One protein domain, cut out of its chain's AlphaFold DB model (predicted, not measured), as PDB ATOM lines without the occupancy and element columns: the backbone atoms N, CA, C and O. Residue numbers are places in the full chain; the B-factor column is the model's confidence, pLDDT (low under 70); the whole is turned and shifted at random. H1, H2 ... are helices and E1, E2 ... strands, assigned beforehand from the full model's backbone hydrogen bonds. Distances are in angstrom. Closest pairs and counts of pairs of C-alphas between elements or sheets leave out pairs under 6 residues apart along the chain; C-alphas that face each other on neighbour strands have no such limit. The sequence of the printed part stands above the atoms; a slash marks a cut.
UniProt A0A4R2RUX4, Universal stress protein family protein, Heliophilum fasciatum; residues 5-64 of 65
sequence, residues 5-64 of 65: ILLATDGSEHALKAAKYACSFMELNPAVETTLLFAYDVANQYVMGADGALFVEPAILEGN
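What this domain is: This is residues 5 to 64 of the 65 residues of the protein "Universal stress protein family protein" of Heliophilum fasciatum (UniProt A0A4R2RUX4). The model is stretched out in two lobes: in the larger one the helix H1 packs on a pair of parallel strands, E1 and E2, and in the smaller one two short strands, E3 and E4, make a hairpin with the short helix H2 beyond the end away from its turn. Residues 39 to 45 are the one link between the lobes. The printed part has 60 residues with two named helices and four named strands, in the order E1, H1, E2, E3, E4, H2, and its class is mixed, helices and strands. E1 and E2 form a parallel sheet and E3 and E4 an antiparallel one. The whole is extended, with a radius of gyration of the C-alphas of 18.2 A, and flat, spanning 51 by 26 by 12 A.

How they stand to each other: E1, residues 5 to 9, and E2, residues 33 to 38, are parallel neighbours, with 23 degrees between their directions. N 7 and O 35 are 2.8 A apart, and N 37 and O 7 are 2.8 A apart, both within hydrogen-bond range. H1, residues 13 to 28, comes between them in the chain, and E1, H1 and E2 form a strand-helix-strand unit, two parallel neighbour strands with a helix between, whose crossover is right-handed. The closest C-alphas of E1 and H1 are those of Thr 9 and Ala 15, 5.2 A apart. Those of H1 and E2 are Met 26 and Glu 33, 6.9 A apart. E3, residues 46 to 48, and E4, residues 54 to 56, are a hairpin of antiparallel neighbours, with 149 degrees between their directions. N 55 and O 47 are 2.9 A apart, within hydrogen-bond range. E2 and E3 are apart, and so are H1 and E3, for instance. H2, residues 59 to 62, follows E4 by a tight link and is apart from E3. In H1 every O i to N i+4 pair is within hydrogen-bond range; H2 is too short for such a pair, and its one O i to N i+3 pair is not within range.

Where its parts are: E1 begins at C-alpha 5, (177.098, 181.941, 174.781), and is 12.6 A long. H1 measures 23.3 A and ends at C-alpha 28, (171.329, 193.568, 179.436). E2 measures 16.6 A, E3 6.1 A and E4 6.3 A. H2, 5.4 A long, ends at C-alpha 62, (202.362, 160.670, 153.991).

The domain as a whole: The two C-alphas farthest apart are those of Leu 28 and Asn 64, 52.2 A. The printed part has no cut. No link is long; that from E2 to E3, seven residues, is short, and the others are tight. Mean pLDDT of the printed part is 74.7, and residues 41 to 64 are under 70.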
ATOM      1  N   ILE A   5     177.301 181.895 176.230       86.31
ATOM      2  CA  ILE A   5     177.098 181.941 174.781       86.31
ATOM      3  C   ILE A   5     178.409 181.535 174.109       86.31
ATOM      4  O   ILE A   5     179.455 182.118 174.380       86.31
ATOM      5  N   LEU A   6     178.357 180.552 173.212       89.75
ATOM      6  CA  LEU A   6     179.471 180.231 172.320       89.75
ATOM      7  C   LEU A   6     179.223 180.904 170.970       89.75
ATOM      8  O   LEU A   6     178.242 180.587 170.296       89.75
ATOM      9  N   LEU A   7     180.108 181.816 170.578       90.00
ATOM     10  CA  LEU A   7     180.037 182.521 169.306       90.00
ATOM     11  C   LEU A   7     181.147 182.041 168.371       90.00
ATOM     12  O   LEU A   7     182.288 182.491 168.462       90.00
ATOM     13  N   ALA A   8     180.805 181.128 167.466       88.94
ATOM     14  CA  ALA A   8     181.699 180.750 166.381       88.94
ATOM     15  C   ALA A   8     181.772 181.877 165.338       88.94
ATOM     16  O   ALA A   8     180.754 182.478 164.994       88.94
ATOM     17  N   THR A   9     182.971 182.154 164.836       88.19
ATOM     18  CA  THR A   9     183.197 183.152 163.792       88.19
ATOM     19  C   THR A   9     184.125 182.612 162.714       88.19
ATOM     20  O   THR A   9     185.107 181.933 163.002       88.19
ATOM     21  N   ASP A  10     183.799 182.940 161.469       84.94
ATOM     22  CA  ASP A  10     184.607 182.742 160.264       84.94
ATOM     23  C   ASP A  10     185.222 184.070 159.770       84.94
ATOM     24  O   ASP A  10     185.837 184.126 158.711       84.94
ATOM     25  N   GLY A  11     185.037 185.161 160.526       84.25
ATOM     26  CA  GLY A  11     185.464 186.511 160.150       84.25
ATOM     27  C   GLY A  11     184.527 187.233 159.173       84.25
ATOM     28  O   GLY A  11     184.801 188.378 158.812       84.25
ATOM     29  N   SER A  12     183.413 186.618 158.763       89.62
ATOM     30  CA  SER A  12     182.440 187.247 157.867       89.62
ATOM     31  C   SER A  12     181.686 188.408 158.529       89.62
ATOM     32  O   SER A  12     181.557 188.507 159.753       89.62
ATOM     33  N   GLU A  13     181.094 189.279 157.708       92.56
ATOM     34  CA  GLU A  13     180.242 190.372 158.196       92.56
ATOM     35  C   GLU A  13     179.048 189.851 159.023       92.56
ATOM     36  O   GLU A  13     178.618 190.485 159.990       92.56
ATOM     37  N   HIS A  14     178.526 188.674 158.673       90.38
ATOM     38  CA  HIS A  14     177.420 188.032 159.381       90.38
ATOM     39  C   HIS A  14     177.843 187.575 160.780       90.38
ATOM     40  O   HIS A  14     177.138 187.858 161.753       90.38
ATOM     41  N   ALA A  15     179.020 186.953 160.903       88.44
ATOM     42  CA  ALA A  15     179.573 186.553 162.194       88.44
ATOM     43  C   ALA A  15     179.858 187.766 163.097       88.44
ATOM     44  O   ALA A  15     179.559 187.746 164.293       88.44
ATOM     45  N   LEU A  16     180.332 188.875 162.523       89.75
ATOM     46  CA  LEU A  16     180.530 190.128 163.258       89.75
ATOM     47  C   LEU A  16     179.212 190.745 163.747       89.75
ATOM     48  O   LEU A  16     179.160 191.290 164.851       89.75
ATOM     49  N   LYS A  17     178.128 190.658 162.965       93.62
ATOM     50  CA  LYS A  17     176.793 191.087 163.420       93.62
ATOM     51  C   LYS A  17     176.314 190.236 164.594       93.62
ATOM     52  O   LYS A  17     175.842 190.798 165.578       93.62
ATOM     53  N   ALA A  18     176.495 188.916 164.534       90.44
ATOM     54  CA  ALA A  18     176.171 188.029 165.650       90.44
ATOM     55  C   ALA A  18     176.965 188.394 166.920       90.44
ATOM     56  O   ALA A  18     176.379 188.477 168.000       90.44
ATOM     57  N   ALA A  19     178.262 188.702 166.785       90.50
ATOM     58  CA  ALA A  19     179.098 189.158 167.898       90.50
ATOM     59  C   ALA A  19     178.554 190.440 168.549       90.50
ATOM     60  O   ALA A  19     178.465 190.521 169.772       90.50
ATOM     61  N   LYS A  20     178.118 191.420 167.744       91.75
ATOM     62  CA  LYS A  20     177.517 192.664 168.257       91.75
ATOM     63  C   LYS A  20     176.270 192.394 169.096       91.75
ATOM     64  O   LYS A  20     176.140 192.959 170.178       91.75
ATOM     65  N   TYR A  21     175.382 191.514 168.633       91.50
ATOM     66  CA  TYR A  21     174.183 191.153 169.393       91.50
ATOM     67  C   TYR A  21     174.507 190.407 170.688       91.50
ATOM     68  O   TYR A  21     173.848 190.647 171.697       91.50
ATOM     69  N   ALA A  22     175.531 189.548 170.687       89.88
ATOM     70  CA  ALA A  22     175.995 188.893 171.906       89.88
ATOM     71  C   ALA A  22     176.505 189.920 172.934       89.88
ATOM     72  O   ALA A  22     176.110 189.852 174.096       89.88
ATOM     73  N   CYS A  23     177.276 190.928 172.505       88.62
ATOM     74  CA  CYS A  23     177.711 192.021 173.381       88.62
ATOM     75  C   CYS A  23     176.526 192.803 173.967       88.62
ATOM     76  O   CYS A  23     176.451 192.977 175.179       88.62
ATOM     77  N   SER A  24     175.560 193.211 173.137       91.44
ATOM     78  CA  SER A  24     174.360 193.912 173.624       91.44
ATOM     79  C   SER A  24     173.538 193.060 174.597       91.44
ATOM     80  O   SER A  24     172.927 193.581 175.526       91.44
ATOM     81  N   PHE A  25     173.526 191.739 174.420       88.50
ATOM     82  CA  PHE A  25     172.859 190.837 175.354       88.50
ATOM     83  C   PHE A  25     173.592 190.740 176.701       88.50
ATOM     84  O   PHE A  25     172.934 190.706 177.741       88.50
ATOM     85  N   MET A  26     174.930 190.759 176.701       89.19
ATOM     86  CA  MET A  26     175.731 190.807 177.933       89.19
ATOM     87  C   MET A  26     175.518 192.109 178.716       89.19
ATOM     88  O   MET A  26     175.484 192.083 179.941       89.19
ATOM     89  N   GLU A  27     175.321 193.240 178.032       90.25
ATOM     90  CA  GLU A  27     174.988 194.516 178.684       90.25
ATOM     91  C   GLU A  27     173.636 194.454 179.416       90.25
ATOM     92  O   GLU A  27     173.493 194.992 180.513       90.25
ATOM     93  N   LEU A  28     172.651 193.764 178.832       90.88
ATOM     94  CA  LEU A  28     171.329 193.568 179.436       90.88
ATOM     95  C   LEU A  28     171.339 192.532 180.566       90.88
ATOM     96  O   LEU A  28     170.536 192.621 181.496       90.88
ATOM     97  N   ASN A  29     172.222 191.538 180.480       89.75
ATOM     98  CA  ASN A  29     172.361 190.491 181.481       89.75
ATOM     99  C   ASN A  29     173.845 190.200 181.767       89.75
ATOM    100  O   ASN A  29     174.413 189.277 181.180       89.75
ATOM    101  N   PRO A  30     174.456 190.924 182.724       85.69
ATOM    102  CA  PRO A  30     175.882 190.794 183.038       85.69
ATOM    103  C   PRO A  30     176.303 189.422 183.578       85.69
ATOM    104  O   PRO A  30     177.492 189.139 183.664       85.69
ATOM    105  N   ALA A  31     175.349 188.567 183.965       88.44
ATOM    106  CA  ALA A  31     175.625 187.191 184.377       88.44
ATOM    107  C   ALA A  31     175.856 186.240 183.187       88.44
ATOM    108  O   ALA A  31     176.086 185.048 183.401       88.44
ATOM    109  N   VAL A  32     175.731 186.740 181.952       88.12
ATOM    110  CA  VAL A  32     175.987 185.990 180.724       88.12
ATOM    111  C   VAL A  32     177.411 186.249 180.254       88.12
ATOM    112  O   VAL A  32     177.798 187.388 180.011       88.12
ATOM    113  N   GLU A  33     178.171 185.180 180.058       87.50
ATOM    114  CA  GLU A  33     179.504 185.222 179.466       87.50
ATOM    115  C   GLU A  33     179.450 184.796 177.996       87.50
ATOM    116  O   GLU A  33     178.734 183.861 177.633       87.50
ATOM    117  N   THR A  34     180.229 185.456 177.137       86.38
ATOM    118  CA  THR A  34     180.369 185.066 175.726       86.38
ATOM    119  C   THR A  34     181.792 184.604 175.453       86.38
ATOM    120  O   THR A  34     182.751 185.325 175.711       86.38
ATOM    121  N   THR A  35     181.930 183.404 174.895       87.94
ATOM    122  CA  THR A  35     183.197 182.860 174.397       87.94
ATOM    123  C   THR A  35     183.208 182.936 172.878       87.94
ATOM    124  O   THR A  35     182.313 182.403 172.226       87.94
ATOM    125  N   LEU A  36     184.227 183.580 172.311       85.44
ATOM    126  CA  LEU A  36     184.441 183.624 170.869       85.44
ATOM    127  C   LEU A  36     185.289 182.422 170.433       85.44
ATOM    128  O   LEU A  36     186.358 182.187 170.995       85.44
ATOM    129  N   LEU A  37     184.835 181.689 169.420       86.50
ATOM    130  CA  LEU A  37     185.571 180.586 168.811       86.50
ATOM    131  C   LEU A  37     185.904 180.930 167.361       86.50
ATOM    132  O   LEU A  37     185.010 181.057 166.527       86.50
ATOM    133  N   PHE A  38     187.192 181.027 167.060       83.31
ATOM    134  CA  PHE A  38     187.695 181.031 165.692       83.31
ATOM    135  C   PHE A  38     188.392 179.697 165.448       83.31
ATOM    136  O   PHE A  38     189.391 179.388 166.101       83.31
ATOM    137  N   ALA A  39     187.831 178.885 164.557       78.75
ATOM    138  CA  ALA A  39     188.416 177.612 164.172       78.75
ATOM    139  C   ALA A  39     189.217 177.813 162.887       78.75
ATOM    140  O   ALA A  39     188.663 178.203 161.860       78.75
ATOM    141  N   TYR A  40     190.515 177.551 162.961       71.00
ATOM    142  CA  TYR A  40     191.404 177.595 161.812       71.00
ATOM    143  C   TYR A  40     191.887 176.181 161.506       71.00
ATOM    144  O   TYR A  40     192.506 175.537 162.354       71.00
ATOM    145  N   ASP A  41     191.566 175.693 160.311       68.00
ATOM    146  CA  ASP A  41     192.015 174.384 159.852       68.00
ATOM    147  C   ASP A  41     193.450 174.490 159.327       68.00
ATOM    148  O   ASP A  41     193.706 175.011 158.242       68.00
ATOM    149  N   VAL A  42     194.392 174.022 160.143       63.62
ATOM    150  CA  VAL A  42     195.815 173.967 159.791       63.62
ATOM    151  C   VAL A  42     196.174 172.741 158.952       63.62
ATOM    152  O   VAL A  42     197.210 172.751 158.306       63.62
ATOM    153  N   ALA A  43     195.335 171.701 158.926       60.41
ATOM    154  CA  ALA A  43     195.647 170.441 158.251       60.41
ATOM    155  C   ALA A  43     195.319 170.469 156.747       60.41
ATOM    156  O   ALA A  43     195.875 169.684 155.987       60.41
ATOM    157  N   ASN A  44     194.440 171.378 156.309       56.62
ATOM    158  CA  ASN A  44     194.013 171.511 154.910       56.62
ATOM    159  C   ASN A  44     194.562 172.776 154.220       56.62
ATOM    160  O   ASN A  44     193.929 173.320 153.309       56.62
ATOM    161  N   GLN A  45     195.731 173.272 154.642       56.75
ATOM    162  CA  GLN A  45     196.341 174.461 154.043       56.75
ATOM    163  C   GLN A  45     196.892 174.173 152.644       56.75
ATOM    164  O   GLN A  45     198.016 173.714 152.460       56.75
ATOM    165  N   TYR A  46     196.104 174.522 151.636       56.19
ATOM    166  CA  TYR A  46     196.613 174.803 150.303       56.19
ATOM    167  C   TYR A  46     197.188 176.219 150.306       56.19
ATOM    168  O   TYR A  46     196.442 177.200 150.258       56.19
ATOM    169  N   VAL A  47     198.510 176.353 150.385       56.38
ATOM    170  CA  VAL A  47     199.146 177.664 150.230       56.38
ATOM    171  C   VAL A  47     199.260 177.931 148.732       56.38
ATOM    172  O   VAL A  47     200.058 177.298 148.046       56.38
ATOM    173  N   MET A  48     198.442 178.845 148.203       45.50
ATOM    174  CA  MET A  48     198.680 179.394 146.867       45.50
ATOM    175  C   MET A  48     199.809 180.420 146.956       45.50
ATOM    176  O   MET A  48     199.677 181.447 147.623       45.50
ATOM    177  N   GLY A  49     200.922 180.141 146.285       52.84
ATOM    178  CA  GLY A  49     201.974 181.117 146.048       52.84
ATOM    179  C   GLY A  49     201.449 182.310 145.258       52.84
ATOM    180  O   GLY A  49     200.470 182.215 144.516       52.84
ATOM    181  N   ALA A  50     202.124 183.451 145.390       47.66
ATOM    182  CA  ALA A  50     201.812 184.659 144.622       47.66
ATOM    183  C   ALA A  50     201.958 184.465 143.093       47.66
ATOM    184  O   ALA A  50     201.477 185.286 142.318       47.66
ATOM    185  N   ASP A  51     202.607 183.380 142.669       67.38
ATOM    186  CA  ASP A  51     202.760 182.905 141.291       67.38
ATOM    187  C   ASP A  51     201.640 181.947 140.836       67.38
ATOM    188  O   ASP A  51     201.645 181.487 139.695       67.38
ATOM    189  N   GLY A  52     200.672 181.643 141.707       46.22
ATOM    190  CA  GLY A  52     199.621 180.659 141.458       46.22
ATOM    191  C   GLY A  52     200.054 179.208 141.692       46.22
ATOM    192  O   GLY A  52     199.272 178.303 141.398       46.22
ATOM    193  N   ALA A  53     201.257 178.961 142.223       48.31
ATOM    194  CA  ALA A  53     201.699 177.614 142.559       48.31
ATOM    195  C   ALA A  53     200.974 177.092 143.807       48.31
ATOM    196  O   ALA A  53     200.834 177.795 144.804       48.31
ATOM    197  N   LEU A  54     200.511 175.843 143.754       51.28
ATOM    198  CA  LEU A  54     199.895 175.163 144.887       51.28
ATOM    199  C   LEU A  54     200.984 174.469 145.710       51.28
ATOM    200  O   LEU A  54     201.573 173.490 145.251       51.28
ATOM    201  N   PHE A  55     201.237 174.946 146.923       59.12
ATOM    202  CA  PHE A  55     202.114 174.269 147.871       59.12
ATOM    203  C   PHE A  55     201.255 173.418 148.805       59.12
ATOM    204  O   PHE A  55     200.393 173.930 149.520       59.12
ATOM    205  N   VAL A  56     201.478 172.107 148.751       57.53
ATOM    206  CA  VAL A  56     200.858 171.125 149.644       57.53
ATOM    207  C   VAL A  56     201.886 170.772 150.712       57.53
ATOM    208  O   VAL A  56     203.030 170.450 150.386       57.53
ATOM    209  N   GLU A  57     201.500 170.857 151.984       56.28
ATOM    210  CA  GLU A  57     202.385 170.503 153.090       56.28
ATOM    211  C   GLU A  57     202.739 168.998 153.031       56.28
ATOM    212  O   GLU A  57     201.837 168.173 152.856       56.28
ATOM    213  N   PRO A  58     204.023 168.599 153.164       55.78
ATOM    214  CA  PRO A  58     204.455 167.210 152.960       55.78
ATOM    215  C   PRO A  58     203.722 166.175 153.825       55.78
ATOM    216  O   PRO A  58     203.543 165.039 153.393       55.78
ATOM    217  N   ALA A  59     203.228 166.572 155.003       54.81
ATOM    218  CA  ALA A  59     202.455 165.709 155.899       54.81
ATOM    219  C   ALA A  59     201.137 165.191 155.278       54.81
ATOM    220  O   ALA A  59     200.633 164.149 155.687       54.81
ATOM    221  N   ILE A  60     200.596 165.870 154.257       53.66
ATOM    222  CA  ILE A  60     199.393 165.441 153.522       53.66
ATOM    223  C   ILE A  60     199.718 164.293 152.544       53.66
ATOM    224  O   ILE A  60     198.851 163.477 152.232       53.66
ATOM    225  N   LEU A  61     200.970 164.188 152.080       51.56
ATOM    226  CA  LEU A  61     201.403 163.119 151.172       51.56
ATOM    227  C   LEU A  61     201.680 161.803 151.910       51.56
ATOM    228  O   LEU A  61     201.474 160.735 151.341       51.56
ATOM    229  N   GLU A  62     202.091 161.866 153.179       54.72
ATOM    230  CA  GLU A  62     202.362 160.670 153.991       54.72
ATOM    231  C   GLU A  62     201.085 159.949 154.456       54.72
ATOM    232  O   GLU A  62     201.133 158.763 154.767       54.72
ATOM    233  N   GLY A  63     199.929 160.624 154.450       46.38
ATOM    234  CA  GLY A  63     198.631 160.024 154.790       46.38
ATOM    235  C   GLY A  63     197.959 159.229 153.660       46.38
ATOM    236  O   GLY A  63     196.906 158.642 153.894       46.38
ATOM    237  N   ASN A  64     198.537 159.224 152.452       47.59
ATOM    238  CA  ASN A  64     197.976 158.592 151.248       47.59
ATOM    239  C   ASN A  64     198.898 157.513 150.629       47.59
ATOM    240  O   ASN A  64     198.716 157.168 149.458       47.59
TER     241      ASN A  64